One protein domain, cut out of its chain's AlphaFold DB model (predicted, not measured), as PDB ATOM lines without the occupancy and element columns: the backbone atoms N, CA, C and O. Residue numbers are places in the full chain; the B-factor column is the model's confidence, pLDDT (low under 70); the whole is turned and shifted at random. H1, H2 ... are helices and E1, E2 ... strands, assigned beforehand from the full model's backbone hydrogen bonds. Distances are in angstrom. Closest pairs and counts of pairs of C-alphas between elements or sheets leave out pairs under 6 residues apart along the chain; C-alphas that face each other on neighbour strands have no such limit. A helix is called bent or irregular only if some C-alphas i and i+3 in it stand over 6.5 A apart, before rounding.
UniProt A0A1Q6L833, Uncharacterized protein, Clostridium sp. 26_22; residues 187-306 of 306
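Overview. This is residues 187 to 306 of the 306 residues of an uncharacterized protein of Clostridium sp. 26_22 (UniProt A0A1Q6L833). A twisted antiparallel sheet of four strands, with two long bent strands E1 and E2 along one side of it, makes the core; H1 covers one face, H2 stands up from that same face over E4, and the short H5 stands up from the opposite face. H3 and H4 sit together as a small group beyond one end of the sheet, and a long stretch without a named element, residues 237 to 253, leads from H3 round the outside back to E2. The printed part has 120 residues, with five named helices and four named strands in the order H1 E1 H2 H3 E2 H4 E3 E4 H5; across the sheet the strands run E1 - E2 - E3 - E4. The class is mixed, helices and strands; the whole is compact, with a radius of gyration of the C-alphas of 13.9 A and spans of 37 by 33 by 30 A.

Along the chain. Start with the sheet. Find C-alpha 205 at (166.820, 159.574, 108.636); from there E1 runs through residues 205 to 216, 25.2 A from first to last C-alpha, and bends by 86 degrees at residue 213. E2 is residues 254 to 264, 27.8 A long, and bends by 61 degrees at residue 257. E3 is residues 279 to 285, 19.5 A, and E4 is residues 291 to 296, 14.5 A. Go back to C-alpha 187 at (177.644, 169.352, 113.573) for H1, residues 187 to 197, the longest helix by residues, 15.3 A. H2 is residues 220 to 226, H3 residues 228 to 236, H4 residues 271 to 277, and H5 residues 299 to 304, ending at C-alpha 304, (158.993, 180.515, 112.787).

Arrangement. Look first between E1 and E2, antiparallel at 164 degrees, where N 209 and O 261 are 3.0 A apart and N 257 and O 213 are 2.9 A apart, within hydrogen-bond range. E2 and E3 are antiparallel at 150 degrees, with N 260 and O 282 at 2.9 A. E3 and E4 form a hairpin, antiparallel at 159 degrees, with N 281 and O 295 at 2.8 A. E1 and E4 are the edge strands. H1 is on the sheet at a height of 7.4 A, over E3 and, only just, over E2, with 3 of its C-alphas falling there; its closest C-alphas to E3 are those of Ala 189 and Val 284, 6.0 A apart. At 62 degrees to E3 on the local plane, it only just runs across the strands. H2, on the same face, is over E4 and stands up from the sheet at 80 degrees; the C-alphas of Ala 221 and Gly 294 are its closest to E4, 4.8 A. H5, on the opposite face, is only just over E2 alone, with 4 of its C-alphas falling on E2 and 2 on E1, and stands up from the sheet at 53 degrees; the closest C-alphas of H5 and E2 are those of Ile 300 and Val 259, 7.1 A apart. H2 and H3 only just touch, and only at the corner, with 3 pairs of C-alphas within 8 A, the closest being Arg 224 and Tyr 231 at 5.6 A. H3 is not on the sheet; it touches H4, closest at the C-alphas of Gln 236 and Val 272, 6.2 A, opposite ways at a tilt of 36 degrees, only just steep. H4 only grazes the sheet with residues 274 to 277. In H1, H2, H3, H4 and H5, every O i to N i+4 pair is within hydrogen-bond range.

Size, cuts and confidence. The two C-alphas farthest apart are those of Asp 269 and Thr 287, 39.4 A. The printed part has no cut and ends at residue 306, the chain's last. The link from H3 to E2 is long, 17 residues, its C-alphas 15 to 22 A from the mean of the C-alphas. The mean pLDDT of the printed part is 91.7; look for low confidence at residues 304 to 306, under 70.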
ATOM      1  N   GLN A 187     177.437 170.742 113.997       98.38
ATOM      2  CA  GLN A 187     177.644 169.352 113.573       98.38
ATOM      3  C   GLN A 187     177.773 168.386 114.759       98.38
ATOM      4  O   GLN A 187     177.272 167.272 114.698       98.38
ATOM      5  N   GLU A 188     178.406 168.819 115.850       98.62
ATOM      6  CA  GLU A 188     178.528 168.008 117.064       98.62
ATOM      7  C   GLU A 188     177.152 167.766 117.699       98.62
ATOM      8  O   GLU A 188     176.840 166.641 118.081       98.62
ATOM      9  N   ALA A 189     176.286 168.784 117.727       98.75
ATOM     10  CA  ALA A 189     174.905 168.628 118.168       98.75
ATOM     11  C   ALA A 189     174.104 167.673 117.265       98.75
ATOM     12  O   ALA A 189     173.332 166.859 117.773       98.75
ATOM     13  N   ILE A 190     174.307 167.730 115.942       98.75
ATOM     14  CA  ILE A 190     173.680 166.794 114.996       98.75
ATOM     15  C   ILE A 190     174.114 165.354 115.289       98.75
ATOM     16  O   ILE A 190     173.266 164.467 115.387       98.75
ATOM     17  N   ASP A 191     175.412 165.125 115.479       98.56
ATOM     18  CA  ASP A 191     175.953 163.794 115.768       98.56
ATOM     19  C   ASP A 191     175.412 163.246 117.103       98.56
ATOM     20  O   ASP A 191     175.066 162.063 117.199       98.56
ATOM     21  N   ILE A 192     175.276 164.108 118.118       98.62
ATOM     22  CA  ILE A 192     174.645 163.776 119.405       98.62
ATOM     23  C   ILE A 192     173.177 163.377 119.209       98.62
ATOM     24  O   ILE A 192     172.771 162.322 119.698       98.62
ATOM     25  N   ALA A 193     172.391 164.173 118.479       98.31
ATOM     26  CA  ALA A 193     170.973 163.898 118.249       98.31
ATOM     27  C   ALA A 193     170.757 162.583 117.480       98.31
ATOM     28  O   ALA A 193     169.918 161.775 117.870       98.31
ATOM     29  N   ILE A 194     171.558 162.316 116.440       97.75
ATOM     30  CA  ILE A 194     171.509 161.053 115.684       97.75
ATOM     31  C   ILE A 194     171.842 159.865 116.591       97.75
ATOM     32  O   ILE A 194     171.171 158.835 116.538       97.75
ATOM     33  N   LYS A 195     172.880 159.987 117.425       97.06
ATOM     34  CA  LYS A 195     173.258 158.928 118.370       97.06
ATOM     35  C   LYS A 195     172.160 158.674 119.400       97.06
ATOM     36  O   LYS A 195     171.933 157.523 119.766       97.06
ATOM     37  N   GLU A 196     171.495 159.723 119.874       96.25
ATOM     38  CA  GLU A 196     170.380 159.564 120.800       96.25
ATOM     39  C   GLU A 196     169.192 158.867 120.128       96.25
ATOM     40  O   GLU A 196     168.628 157.942 120.718       96.25
ATOM     41  N   ASP A 197     168.859 159.249 118.890       96.38
ATOM     42  CA  ASP A 197     167.727 158.684 118.146       96.38
ATOM     43  C   ASP A 197     167.891 157.199 117.827       96.38
ATOM     44  O   ASP A 197     166.903 156.481 117.815       96.38
ATOM     45  N   GLN A 198     169.121 156.683 117.713       93.44
ATOM     46  CA  GLN A 198     169.371 155.238 117.562       93.44
ATOM     47  C   GLN A 198     168.793 154.384 118.705       93.44
ATOM     48  O   GLN A 198     168.593 153.180 118.533       93.44
ATOM     49  N   ASN A 199     168.532 154.980 119.874       91.06
ATOM     50  CA  ASN A 199     167.893 154.288 120.997       91.06
ATOM     51  C   ASN A 199     166.370 154.173 120.842       91.06
ATOM     52  O   ASN A 199     165.727 153.464 121.617       91.06
ATOM     53  N   VAL A 200     165.793 154.858 119.858       89.88
ATOM     54  CA  VAL A 200     164.383 154.793 119.491       89.88
ATOM     55  C   VAL A 200     164.299 154.064 118.156       89.88
ATOM     56  O   VAL A 200     165.040 154.340 117.220       89.88
ATOM     57  N   LYS A 201     163.417 153.072 118.040       78.00
ATOM     58  CA  LYS A 201     163.260 152.349 116.775       78.00
ATOM     59  C   LYS A 201     162.492 153.226 115.776       78.00
ATOM     60  O   LYS A 201     161.266 153.186 115.766       78.00
ATOM     61  N   THR A 202     163.213 153.996 114.966       76.81
ATOM     62  CA  THR A 202     162.675 154.949 113.982       76.81
ATOM     63  C   THR A 202     162.911 154.507 112.537       76.81
ATOM     64  O   THR A 202     163.637 153.545 112.262       76.81
ATOM     65  N   ASN A 203     162.256 155.199 111.599       85.81
ATOM     66  CA  ASN A 203     162.558 155.092 110.173       85.81
ATOM     67  C   ASN A 203     163.954 155.658 109.871       85.81
ATOM     68  O   ASN A 203     164.564 156.364 110.672       85.81
ATOM     69  N   LYS A 204     164.466 155.358 108.676       93.56
ATOM     70  CA  LYS A 204     165.729 155.922 108.203       93.56
ATOM     71  C   LYS A 204     165.646 157.454 108.185       93.56
ATOM     72  O   LYS A 204     164.698 158.011 107.643       93.56
ATOM     73  N   ILE A 205     166.667 158.116 108.725       96.31
ATOM     74  CA  ILE A 205     166.820 159.574 108.636       96.31
ATOM     75  C   ILE A 205     167.139 159.943 107.181       96.31
ATOM     76  O   ILE A 205     168.115 159.449 106.609       96.31
ATOM     77  N   GLU A 206     166.328 160.814 106.587       96.00
ATOM     78  CA  GLU A 206     166.541 161.342 105.236       96.00
ATOM     79  C   GLU A 206     167.249 162.688 105.247       96.00
ATOM     80  O   GLU A 206     168.072 162.968 104.371       96.00
ATOM     81  N   LYS A 207     166.936 163.524 106.237       96.56
ATOM     82  CA  LYS A 207     167.447 164.885 106.308       96.56
ATOM     83  C   LYS A 207     167.606 165.339 107.747       96.56
ATOM     84  O   LYS A 207     166.836 164.974 108.631       96.56
ATOM     85  N   THR A 208     168.610 166.179 107.955       97.62
ATOM     86  CA  THR A 208     168.856 166.854 109.223       97.62
ATOM     87  C   THR A 208     168.852 168.364 109.026       97.62
ATOM     88  O   THR A 208     169.267 168.879 107.983       97.62
ATOM     89  N   LYS A 209     168.350 169.083 110.027       97.00
ATOM     90  CA  LYS A 209     168.454 170.541 110.142       97.00
ATOM     91  C   LYS A 209     168.865 170.875 111.565       97.00
ATOM     92  O   LYS A 209     168.448 170.184 112.489       97.00
ATOM     93  N   ALA A 210     169.615 171.949 111.752       97.88
ATOM     94  CA  ALA A 210     169.933 172.445 113.078       97.88
ATOM     95  C   ALA A 210     169.829 173.970 113.125       97.88
ATOM     96  O   ALA A 210     170.120 174.660 112.148       97.88
ATOM     97  N   LYS A 211     169.387 174.503 114.264       97.25
ATOM     98  CA  LYS A 211     169.379 175.943 114.535       97.25
ATOM     99  C   LYS A 211     169.625 176.186 116.016       97.25
ATOM    100  O   LYS A 211     169.006 175.546 116.863       97.25
ATOM    101  N   LEU A 212     170.510 177.129 116.329       97.19
ATOM    102  CA  LEU A 212     170.693 177.598 117.697       97.19
ATOM    103  C   LEU A 212     169.472 178.431 118.103       97.19
ATOM    104  O   LEU A 212     169.133 179.412 117.439       97.19
ATOM    105  N   MET A 213     168.803 178.030 119.178       96.50
ATOM    106  CA  MET A 213     167.577 178.659 119.667       96.50
ATOM    107  C   MET A 213     167.593 178.738 121.194       96.50
ATOM    108  O   MET A 213     168.387 178.073 121.864       96.50
ATOM    109  N   VAL A 214     166.707 179.561 121.750       96.62
ATOM    110  CA  VAL A 214     166.399 179.552 123.179       96.62
ATOM    111  C   VAL A 214     165.175 178.665 123.380       96.62
ATOM    112  O   VAL A 214     164.131 178.926 122.788       96.62
ATOM    113  N   VAL A 215     165.311 177.610 124.182       96.12
ATOM    114  CA  VAL A 215     164.263 176.606 124.423       96.12
ATOM    115  C   VAL A 215     164.064 176.385 125.917       96.12
ATOM    116  O   VAL A 215     164.998 176.505 126.714       96.12
ATOM    117  N   LYS A 216     162.837 176.039 126.301       94.50
ATOM    118  CA  LYS A 216     162.514 175.579 127.651       94.50
ATOM    119  C   LYS A 216     162.755 174.073 127.759       94.50
ATOM    120  O   LYS A 216     162.311 173.315 126.897       94.50
ATOM    121  N   MET A 217     163.443 173.655 128.821       94.38
ATOM    122  CA  MET A 217     163.669 172.240 129.118       94.38
ATOM    123  C   MET A 217     162.339 171.492 129.245       94.38
ATOM    124  O   MET A 217     161.365 172.021 129.784       94.38
ATOM    125  N   ASN A 218     162.295 170.258 128.750       94.00
ATOM    126  CA  ASN A 218     161.114 169.404 128.845       94.00
ATOM    127  C   ASN A 218     161.504 167.917 128.877       94.00
ATOM    128  O   ASN A 218     162.654 167.556 128.642       94.00
ATOM    129  N   ALA A 219     160.540 167.049 129.177       93.75
ATOM    130  CA  ALA A 219     160.770 165.608 129.286       93.75
ATOM    131  C   ALA A 219     160.428 164.831 128.010       93.75
ATOM    132  O   ALA A 219     160.437 163.602 128.033       93.75
ATOM    133  N   ASP A 220     160.098 165.510 126.911       94.88
ATOM    134  CA  ASP A 220     159.494 164.875 125.738       94.88
ATOM    135  C   ASP A 220     160.422 163.812 125.123       94.88
ATOM    136  O   ASP A 220     160.026 162.659 124.949       94.88
ATOM    137  N   ALA A 221     161.702 164.148 124.921       95.94
ATOM    138  CA  ALA A 221     162.702 163.210 124.400       95.94
ATOM    139  C   ALA A 221     162.945 162.024 125.346       95.94
ATOM    140  O   ALA A 221     163.135 160.888 124.899       95.94
ATOM    141  N   TYR A 222     162.901 162.274 126.655       95.00
ATOM    142  CA  TYR A 222     163.051 161.237 127.667       95.00
ATOM    143  C   TYR A 222     161.861 160.266 127.663       95.00
ATOM    144  O   TYR A 222     162.067 159.050 127.680       95.00
ATOM    145  N   ASP A 223     160.626 160.772 127.605       93.62
ATOM    146  CA  ASP A 223     159.428 159.929 127.536       93.62
ATOM    147  C   ASP A 223     159.401 159.119 126.235       93.62
ATOM    148  O   ASP A 223     159.206 157.901 126.266       93.62
ATOM    149  N   ARG A 224     159.720 159.755 125.099       94.31
ATOM    150  CA  ARG A 224     159.825 159.085 123.797       94.31
ATOM    151  C   ARG A 224     160.808 157.919 123.825       94.31
ATOM    152  O   ARG A 224     160.505 156.854 123.287       94.31
ATOM    153  N   LYS A 225     161.972 158.086 124.456       94.12
ATOM    154  CA  LYS A 225     162.989 157.030 124.565       94.12
ATOM    155  C   LYS A 225     162.556 155.877 125.461       94.12
ATOM    156  O   LYS A 225     162.730 154.718 125.097       94.12
ATOM    157  N   ASN A 226     162.017 156.181 126.638       92.75
ATOM    158  CA  ASN A 226     161.739 155.160 127.647       92.75
ATOM    159  C   ASN A 226     160.374 154.483 127.460       92.75
ATOM    160  O   ASN A 226     160.190 153.350 127.902       92.75
ATOM    161  N   ASN A 227     159.430 155.142 126.781       92.81
ATOM    162  CA  ASN A 227     158.051 154.682 126.629       92.81
ATOM    163  C   ASN A 227     157.542 154.782 125.183       92.81
ATOM    164  O   ASN A 227     156.349 154.988 124.975       92.81
ATOM    165  N   THR A 228     158.407 154.598 124.180       92.00
ATOM    166  CA  THR A 228     158.132 154.873 122.752       92.00
ATOM    167  C   THR A 228     156.740 154.463 122.270       92.00
ATOM    168  O   THR A 228     156.032 155.268 121.671       92.00
ATOM    169  N   LYS A 229     156.313 153.220 122.541       90.88
ATOM    170  CA  LYS A 229     154.993 152.734 122.107       90.88
ATOM    171  C   LYS A 229     153.861 153.580 122.699       90.88
ATOM    172  O   LYS A 229     152.981 154.019 121.970       90.88
ATOM    173  N   LYS A 230     153.902 153.790 124.015       91.88
ATOM    174  CA  LYS A 230     152.881 154.522 124.766       91.88
ATOM    175  C   LYS A 230     152.899 156.013 124.422       91.88
ATOM    176  O   LYS A 230     151.842 156.613 124.287       91.88
ATOM    177  N   TYR A 231     154.091 156.573 124.227       93.12
ATOM    178  CA  TYR A 231     154.301 157.949 123.789       93.12
ATOM    179  C   TYR A 231     153.542 158.243 122.486       93.12
ATOM    180  O   TYR A 231     152.712 159.151 122.447       93.12
ATOM    181  N   TYR A 232     153.737 157.424 121.445       92.31
ATOM    182  CA  TYR A 232     153.030 157.614 120.176       92.31
ATOM    183  C   TYR A 232     151.543 157.250 120.259       92.31
ATOM    184  O   TYR A 232     150.714 157.970 119.710       92.31
ATOM    185  N   GLU A 233     151.176 156.195 120.995       92.94
ATOM    186  CA  GLU A 233     149.770 155.832 121.228       92.94
ATOM    187  C   GLU A 233     148.977 156.993 121.854       92.94
ATOM    188  O   GLU A 233     147.880 157.308 121.391       92.94
ATOM    189  N   ALA A 234     149.562 157.693 122.832       91.25
ATOM    190  CA  ALA A 234     148.945 158.840 123.495       91.25
ATOM    191  C   ALA A 234     148.767 160.075 122.592       91.25
ATOM    192  O   ALA A 234     147.908 160.917 122.869       91.25
ATOM    193  N   MET A 235     149.579 160.206 121.537       90.12
ATOM    194  CA  MET A 235     149.472 161.284 120.541       90.12
ATOM    195  C   MET A 235     148.527 160.935 119.388       90.12
ATOM    196  O   MET A 235     147.914 161.824 118.804       90.12
ATOM    197  N   GLN A 236     148.412 159.648 119.057       92.44
ATOM    198  CA  GLN A 236     147.621 159.152 117.926       92.44
ATOM    199  C   GLN A 236     146.174 158.806 118.311       92.44
ATOM    200  O   GLN A 236     145.337 158.601 117.433       92.44
ATOM    201  N   THR A 237     145.865 158.751 119.610       90.94
ATOM    202  CA  THR A 237     144.537 158.399 120.127       90.94
ATOM    203  C   THR A 237     143.762 159.639 120.562       90.94
ATOM    204  O   THR A 237     144.180 160.373 121.462       90.94
ATOM    205  N   THR A 238     142.593 159.851 119.958       87.56
ATOM    206  CA  THR A 238     141.638 160.879 120.397       87.56
ATOM    207  C   THR A 238     141.172 160.595 121.824       87.56
ATOM    208  O   THR A 238     140.866 159.453 122.154       87.56
ATOM    209  N   ASP A 239     141.094 161.634 122.658       88.12
ATOM    210  CA  ASP A 239     140.639 161.545 124.053       88.12
ATOM    211  C   ASP A 239     141.445 160.556 124.927       88.12
ATOM    212  O   ASP A 239     140.903 159.954 125.853       88.12
ATOM    213  N   TYR A 240     142.752 160.397 124.657       86.75
ATOM    214  CA  TYR A 240     143.629 159.526 125.451       86.75
ATOM    215  C   TYR A 240     143.609 159.906 126.951       86.75
ATOM    216  O   TYR A 240     143.893 161.074 127.265       86.75
ATOM    217  N   PRO A 241     143.320 158.958 127.872       87.06
ATOM    218  CA  PRO A 241     143.115 159.248 129.292       87.06
ATOM    219  C   PRO A 241     144.309 159.949 129.943       87.06
ATOM    220  O   PRO A 241     145.467 159.580 129.732       87.06
ATOM    221  N   ALA A 242     144.041 160.968 130.761       82.31
ATOM    222  CA  ALA A 242     145.092 161.770 131.384       82.31
ATOM    223  C   ALA A 242     145.884 160.960 132.421       82.31
ATOM    224  O   ALA A 242     147.098 161.104 132.504       82.31
ATOM    225  N   GLU A 243     145.206 160.088 133.163       83.31
ATOM    226  CA  GLU A 243     145.763 159.147 134.137       83.31
ATOM    227  C   GLU A 243     146.678 158.090 133.506       83.31
ATOM    228  O   GLU A 243     147.525 157.513 134.185       83.31
ATOM    229  N   GLU A 244     146.532 157.859 132.201       85.00
ATOM    230  CA  GLU A 244     147.407 156.972 131.455       85.00
ATOM    231  C   GLU A 244     148.623 157.710 130.897       85.00
ATOM    232  O   GLU A 244     149.555 157.055 130.455       85.00
ATOM    233  N   ARG A 245     148.702 159.043 130.931       83.12
ATOM    234  CA  ARG A 245     149.886 159.766 130.433       83.12
ATOM    235  C   ARG A 245     151.058 159.658 131.407       83.12
ATOM    236  O   ARG A 245     150.884 159.583 132.622       83.12
ATOM    237  N   ASN A 246     152.271 159.652 130.861       83.88
ATOM    238  CA  ASN A 246     153.484 159.751 131.665       83.88
ATOM    239  C   ASN A 246     153.792 161.229 131.912       83.88
ATOM    240  O   ASN A 246     153.853 162.012 130.967       83.88
ATOM    241  N   TYR A 247     154.019 161.593 133.171       80.44
ATOM    242  CA  TYR A 247     154.453 162.934 133.548       80.44
ATOM    243  C   TYR A 247     155.777 162.839 134.289       80.44
ATOM    244  O   TYR A 247     155.936 162.037 135.211       80.44
ATOM    245  N   TYR A 248     156.720 163.675 133.878       84.81
ATOM    246  CA  TYR A 248     158.038 163.775 134.480       84.81
ATOM    247  C   TYR A 248     158.227 165.193 134.993       84.81
ATOM    248  O   TYR A 248     157.955 166.157 134.277       84.81
ATOM    249  N   ALA A 249     158.709 165.315 136.226       81.81
ATOM    250  CA  ALA A 249     159.149 166.600 136.740       81.81
ATOM    251  C   ALA A 249     160.424 167.021 135.999       81.81
ATOM    252  O   ALA A 249     161.375 166.244 135.901       81.81
ATOM    253  N   VAL A 250     160.434 168.249 135.490       83.44
ATOM    254  CA  VAL A 250     161.591 168.859 134.830       83.44
ATOM    255  C   VAL A 250     161.826 170.216 135.461       83.44
ATOM    256  O   VAL A 250     160.874 170.933 135.774       83.44
ATOM    257  N   GLU A 251     163.092 170.573 135.652       82.69
ATOM    258  CA  GLU A 251     163.450 171.919 136.085       82.69
ATOM    259  C   GLU A 251     162.888 172.950 135.095       82.69
ATOM    260  O   GLU A 251     163.079 172.839 133.883       82.69
ATOM    261  N   ASN A 252     162.200 173.974 135.605       81.94
ATOM    262  CA  ASN A 252     161.628 175.045 134.789       81.94
ATOM    263  C   ASN A 252     162.721 176.032 134.340       81.94
ATOM    264  O   ASN A 252     162.776 177.168 134.808       81.94
ATOM    265  N   ARG A 253     163.624 175.571 133.472       89.25
ATOM    266  CA  ARG A 253     164.781 176.330 132.991       89.25
ATOM    267  C   ARG A 253     164.695 176.571 131.498       89.25
ATOM    268  O   ARG A 253     164.315 175.691 130.723       89.25
ATOM    269  N   VAL A 254     165.094 177.771 131.103       95.06
ATOM    270  CA  VAL A 254     165.230 178.175 129.708       95.06
ATOM    271  C   VAL A 254     166.713 178.298 129.394       95.06
ATOM    272  O   VAL A 254     167.471 178.890 130.165       95.06
ATOM    273  N   ARG A 255     167.142 177.716 128.272       96.38
ATOM    274  CA  ARG A 255     168.558 177.589 127.903       96.38
ATOM    275  C   ARG A 255     168.761 177.752 126.399       96.38
ATOM    276  O   ARG A 255     167.839 177.569 125.607       96.38
ATOM    277  N   ARG A 256     169.982 178.103 125.999       97.38
ATOM    278  CA  ARG A 256     170.425 178.017 124.605       97.38
ATOM    279  C   ARG A 256     170.704 176.560 124.269       97.38
ATOM    280  O   ARG A 256     171.500 175.908 124.949       97.38
ATOM    281  N   ALA A 257     170.089 176.087 123.197       97.88
ATOM    282  CA  ALA A 257     170.263 174.740 122.684       97.88
ATOM    283  C   ALA A 257     170.321 174.750 121.158       97.88
ATOM    284  O   ALA A 257     169.703 175.586 120.493       97.88
ATOM    285  N   TRP A 258     171.040 173.786 120.602       98.50
ATOM    286  CA  TRP A 258     170.862 173.401 119.216       98.50
ATOM    287  C   TRP A 258     169.575 172.591 119.108       98.50
ATOM    288  O   TRP A 258     169.483 171.481 119.631       98.50
ATOM    289  N   VAL A 259     168.578 173.153 118.430       98.38
ATOM    290  CA  VAL A 259     167.394 172.407 118.008       98.38
ATOM    291  C   VAL A 259     167.781 171.647 116.753       98.38
ATOM    292  O   VAL A 259     167.997 172.263 115.709       98.38
ATOM    293  N   VAL A 260     167.895 170.327 116.866       98.69
ATOM    294  CA  VAL A 260     168.234 169.435 115.757       98.69
ATOM    295  C   VAL A 260     166.992 168.679 115.320       98.69
ATOM    296  O   VAL A 260     166.464 167.863 116.068       98.69
ATOM    297  N   VAL A 261     166.545 168.927 114.095       98.38
ATOM    298  CA  VAL A 261     165.410 168.243 113.477       98.38
ATOM    299  C   VAL A 261     165.930 167.080 112.648       98.38
ATOM    300  O   VAL A 261     166.740 167.279 111.739       98.38
ATOM    301  N   LEU A 262     165.444 165.882 112.949       97.94
ATOM    302  CA  LEU A 262     165.627 164.686 112.140       97.94
ATOM    303  C   LEU A 262     164.321 164.433 111.383       97.94
ATOM    304  O   LEU A 262     163.283 164.196 112.000       97.94
ATOM    305  N   GLU A 263     164.369 164.522 110.057       96.31
ATOM    306  CA  GLU A 263     163.265 164.152 109.168       96.31
ATOM    307  C   GLU A 263     163.497 162.720 108.685       96.31
ATOM    308  O   GLU A 263     164.583 162.385 108.190       96.31
ATOM    309  N   TYR A 264     162.487 161.872 108.853       95.56
ATOM    310  CA  TYR A 264     162.562 160.461 108.502       95.56
ATOM    311  C   TYR A 264     161.879 160.182 107.165       95.56
ATOM    312  O   TYR A 264     161.014 160.936 106.724       95.56
ATOM    313  N   GLU A 265     162.244 159.058 106.553       94.50
ATOM    314  CA  GLU A 265     161.631 158.575 105.316       94.50
ATOM    315  C   GLU A 265     160.110 158.428 105.473       94.50
ATOM    316  O   GLU A 265     159.621 157.752 106.394       94.50
ATOM    317  N   ASP A 266     159.368 159.069 104.564       88.88
ATOM    318  CA  ASP A 266     157.903 159.066 104.553       88.88
ATOM    319  C   ASP A 266     157.363 157.761 103.962       88.88
ATOM    320  O   ASP A 266     156.980 157.668 102.797       88.88
ATOM    321  N   ASN A 267     157.328 156.742 104.816       87.38
ATOM    322  CA  ASN A 267     156.730 155.439 104.530       87.38
ATOM    323  C   ASN A 267     155.378 155.263 105.246       87.38
ATOM    324  O   ASN A 267     154.992 154.141 105.581       87.38
ATOM    325  N   PHE A 268     154.681 156.361 105.560       86.94
ATOM    326  CA  PHE A 268     153.447 156.327 106.344       86.94
ATOM    327  C   PHE A 268     152.215 156.435 105.444       86.94
ATOM    328  O   PHE A 268     152.015 157.447 104.774       86.94
ATOM    329  N   ASP A 269     151.338 155.431 105.489       86.44
ATOM    330  CA  ASP A 269     150.011 155.500 104.853       86.44
ATOM    331  C   ASP A 269     149.010 156.319 105.689       86.44
ATOM    332  O   ASP A 269     148.054 156.893 105.166       86.44
ATOM    333  N   ASP A 270     149.233 156.377 107.004       90.62
ATOM    334  CA  ASP A 270     148.388 157.077 107.967       90.62
ATOM    335  C   ASP A 270     148.921 158.494 108.225       90.62
ATOM    336  O   ASP A 270     150.073 158.689 108.618       90.62
ATOM    337  N   VAL A 271     148.059 159.493 108.023       89.50
ATOM    338  CA  VAL A 271     148.405 160.910 108.187       89.50
ATOM    339  C   VAL A 271     148.764 161.247 109.639       89.50
ATOM    340  O   VAL A 271     149.707 162.000 109.864       89.50
ATOM    341  N   VAL A 272     148.067 160.683 110.627       89.88
ATOM    342  CA  VAL A 272     148.336 160.924 112.056       89.88
ATOM    343  C   VAL A 272     149.712 160.376 112.429       89.88
ATOM    344  O   VAL A 272     150.488 161.050 113.111       89.88
ATOM    345  N   LYS A 273     150.067 159.192 111.918       90.62
ATOM    346  CA  LYS A 273     151.419 158.644 112.080       90.62
ATOM    347  C   LYS A 273     152.469 159.498 111.395       90.62
ATOM    348  O   LYS A 273     153.471 159.817 112.019       90.62
ATOM    349  N   ARG A 274     152.221 159.948 110.164       90.56
ATOM    350  CA  ARG A 274     153.142 160.853 109.463       90.56
ATOM    351  C   ARG A 274     153.423 162.120 110.276       90.56
ATOM    352  O   ARG A 274     154.575 162.518 110.394       90.56
ATOM    353  N   TYR A 275     152.399 162.727 110.874       88.06
ATOM    354  CA  TYR A 275     152.572 163.930 111.698       88.06
ATOM    355  C   TYR A 275     153.294 163.670 113.025       88.06
ATOM    356  O   TYR A 275     154.020 164.537 113.497       88.06
ATOM    357  N   THR A 276     153.109 162.501 113.636       90.31
ATOM    358  CA  THR A 276     153.684 162.204 114.961       90.31
ATOM    359  C   THR A 276     155.062 161.543 114.892       90.31
ATOM    360  O   THR A 276     155.877 161.748 115.786       90.31
ATOM    361  N   GLU A 277     155.343 160.792 113.827       93.00
ATOM    362  CA  GLU A 277     156.546 159.966 113.662       93.00
ATOM    363  C   GLU A 277     157.413 160.375 112.457       93.00
ATOM    364  O   GLU A 277     158.514 159.852 112.308       93.00
ATOM    365  N   GLY A 278     156.963 161.296 111.595       93.75
ATOM    366  CA  GLY A 278     157.684 161.692 110.374       93.75
ATOM    367  C   GLY A 278     158.868 162.636 110.599       93.75
ATOM    368  O   GLY A 278     159.782 162.689 109.777       93.75
ATOM    369  N   ALA A 279     158.903 163.344 111.727       95.44
ATOM    370  CA  ALA A 279     160.064 164.120 112.144       95.44
ATOM    371  C   ALA A 279     160.114 164.263 113.666       95.44
ATOM    372  O   ALA A 279     159.084 164.219 114.345       95.44
ATOM    373  N   TYR A 280     161.317 164.468 114.198       97.31
ATOM    374  CA  TYR A 280     161.519 164.750 115.613       97.31
ATOM    375  C   TYR A 280     162.606 165.802 115.821       97.31
ATOM    376  O   TYR A 280     163.646 165.767 115.163       97.31
ATOM    377  N   SER A 281     162.369 166.718 116.754       98.31
ATOM    378  CA  SER A 281     163.298 167.774 117.140       98.31
ATOM    379  C   SER A 281     163.926 167.463 118.495       98.31
ATOM    380  O   SER A 281     163.223 167.378 119.496       98.31
ATOM    381  N   TYR A 282     165.248 167.339 118.540       98.62
ATOM    382  CA  TYR A 282     166.033 167.202 119.765       98.62
ATOM    383  C   TYR A 282     166.566 168.552 120.227       98.62
ATOM    384  O   TYR A 282     167.083 169.322 119.418       98.62
ATOM    385  N   PHE A 283     166.489 168.827 121.529       98.44
ATOM    386  CA  PHE A 283     167.090 170.016 122.128       98.44
ATOM    387  C   PHE A 283     168.421 169.625 122.769       98.44
ATOM    388  O   PHE A 283     168.447 169.057 123.860       98.44
ATOM    389  N   VAL A 284     169.523 169.900 122.070       98.75
ATOM    390  CA  VAL A 284     170.884 169.606 122.537       98.75
ATOM    391  C   VAL A 284     171.457 170.848 123.213       98.75
ATOM    392  O   VAL A 284     171.663 171.864 122.547       98.75
ATOM    393  N   ASP A 285     171.705 170.802 124.523       98.31
ATOM    394  CA  ASP A 285     172.249 171.934 125.280       98.31
ATOM    395  C   ASP A 285     173.536 172.452 124.628       98.31
ATOM    396  O   ASP A 285     174.476 171.697 124.363       98.31
ATOM    397  N   ALA A 286     173.574 173.759 124.368       98.00
ATOM    398  CA  ALA A 286     174.656 174.369 123.606       98.00
ATOM    399  C   ALA A 286     175.991 174.426 124.371       98.00
ATOM    400  O   ALA A 286     177.013 174.749 123.765       98.00
ATOM    401  N   THR A 287     175.999 174.126 125.674       98.12
ATOM    402  CA  THR A 287     177.198 174.105 126.522       98.12
ATOM    403  C   THR A 287     177.680 172.684 126.810       98.12
ATOM    404  O   THR A 287     178.877 172.409 126.758       98.12
ATOM    405  N   THR A 288     176.763 171.787 127.178       97.94
ATOM    406  CA  THR A 288     177.099 170.449 127.692       97.94
ATOM    407  C   THR A 288     176.931 169.341 126.660       97.94
ATOM    408  O   THR A 288     177.504 168.267 126.841       97.94
ATOM    409  N   GLY A 289     176.146 169.566 125.602       98.19
ATOM    410  CA  GLY A 289     175.761 168.519 124.655       98.19
ATOM    411  C   GLY A 289     174.698 167.555 125.198       98.19
ATOM    412  O   GLY A 289     174.416 166.537 124.575       98.19
ATOM    413  N   GLU A 290     174.115 167.835 126.364       97.94
ATOM    414  CA  GLU A 290     173.043 167.023 126.944       97.94
ATOM    415  C   GLU A 290     171.728 167.191 126.167       97.94
ATOM    416  O   GLU A 290     171.403 168.285 125.709       97.94
ATOM    417  N   ILE A 291     170.936 166.121 126.054       98.00
ATOM    418  CA  ILE A 291     169.561 166.209 125.553       98.00
ATOM    419  C   ILE A 291     168.669 166.745 126.672       98.00
ATOM    420  O   ILE A 291     168.344 166.022 127.611       98.00
ATOM    421  N   ILE A 292     168.260 168.005 126.559       97.12
ATOM    422  CA  ILE A 292     167.476 168.713 127.586       97.12
ATOM    423  C   ILE A 292     165.977 168.800 127.260       97.12
ATOM    424  O   ILE A 292     165.209 169.455 127.968       97.12
ATOM    425  N   GLY A 293     165.564 168.167 126.165       97.38
ATOM    426  CA  GLY A 293     164.176 168.086 125.740       97.38
ATOM    427  C   GLY A 293     164.034 167.688 124.280       97.38
ATOM    428  O   GLY A 293     165.003 167.336 123.601       97.38
ATOM    429  N   GLY A 294     162.802 167.765 123.798       97.12
ATOM    430  CA  GLY A 294     162.487 167.592 122.392       97.12
ATOM    431  C   GLY A 294     161.058 167.993 122.061       97.12
ATOM    432  O   GLY A 294     160.352 168.573 122.891       97.12
ATOM    433  N   HIS A 295     160.665 167.736 120.821       95.69
ATOM    434  CA  HIS A 295     159.334 168.022 120.302       95.69
ATOM    435  C   HIS A 295     159.081 167.170 119.051       95.69
ATOM    436  O   HIS A 295     159.979 166.998 118.222       95.69
ATOM    437  N   THR A 296     157.865 166.655 118.875       92.38
ATOM    438  CA  THR A 296     157.468 166.016 117.610       92.38
ATOM    439  C   THR A 296     157.431 167.031 116.470       92.38
ATOM    440  O   THR A 296     157.156 168.201 116.686       92.38
ATOM    441  N   MET A 297     157.665 166.613 115.227       90.94
ATOM    442  CA  MET A 297     157.722 167.516 114.062       90.94
ATOM    443  C   MET A 297     158.938 168.468 114.058       90.94
ATOM    444  O   MET A 297     159.834 168.396 114.901       90.94
ATOM    445  N   ASP A 298     158.977 169.351 113.056       93.19
ATOM    446  CA  ASP A 298     159.992 170.391 112.872       93.19
ATOM    447  C   ASP A 298     159.706 171.593 113.792       93.19
ATOM    448  O   ASP A 298     158.880 172.458 113.482       93.19
ATOM    449  N   TYR A 299     160.407 171.645 114.927       94.38
ATOM    450  CA  TYR A 299     160.280 172.724 115.906       94.38
ATOM    451  C   TYR A 299     160.789 174.067 115.357       94.38
ATOM    452  O   TYR A 299     160.244 175.124 115.674       94.38
ATOM    453  N   ILE A 300     161.805 174.036 114.484       91.62
ATOM    454  CA  ILE A 300     162.362 175.243 113.856       91.62
ATOM    455  C   ILE A 300     161.289 175.913 112.998       91.62
ATOM    456  O   ILE A 300     161.122 177.131 113.060       91.62
ATOM    457  N   TYR A 301     160.556 175.119 112.214       83.56
ATOM    458  CA  TYR A 301     159.436 175.613 111.426       83.56
ATOM    459  C   TYR A 301     158.294 176.089 112.324       83.56
ATOM    460  O   TYR A 301     157.825 177.212 112.144       83.56
ATOM    461  N   SER A 302     157.878 175.296 113.319       74.31
ATOM    462  CA  SER A 302     156.738 175.665 114.167       74.31
ATOM    463  C   SER A 302     156.947 176.980 114.916       74.31
ATOM    464  O   SER A 302     156.013 177.762 115.024       74.31
ATOM    465  N   GLU A 303     158.164 177.258 115.390       74.50
ATOM    466  CA  GLU A 303     158.478 178.529 116.060       74.50
ATOM    467  C   GLU A 303     158.656 179.703 115.089       74.50
ATOM    468  O   GLU A 303     158.590 180.850 115.507       74.50
ATOM    469  N   SER A 304     158.878 179.449 113.796       62.88
ATOM    470  CA  SER A 304     158.993 180.515 112.787       62.88
ATOM    471  C   SER A 304     157.649 181.037 112.267       62.88
ATOM    472  O   SER A 304     157.619 182.048 111.571       62.88
ATOM    473  N   VAL A 305     156.557 180.328 112.572       53.72
ATOM    474  CA  VAL A 305     155.186 180.647 112.130       53.72
ATOM    475  C   VAL A 305     154.284 181.042 113.315       53.72
ATOM    476  O   VAL A 305     153.141 181.445 113.103       53.72
ATOM    477  N   LYS A 306     154.788 180.922 114.552       51.81
ATOM    478  CA  LYS A 306     154.124 181.362 115.789       51.81
ATOM    479  C   LYS A 306     154.168 182.863 115.975       51.81
ATOM    480  O   LYS A 306     153.222 183.321 116.645       51.81
TER     481      LYS A 306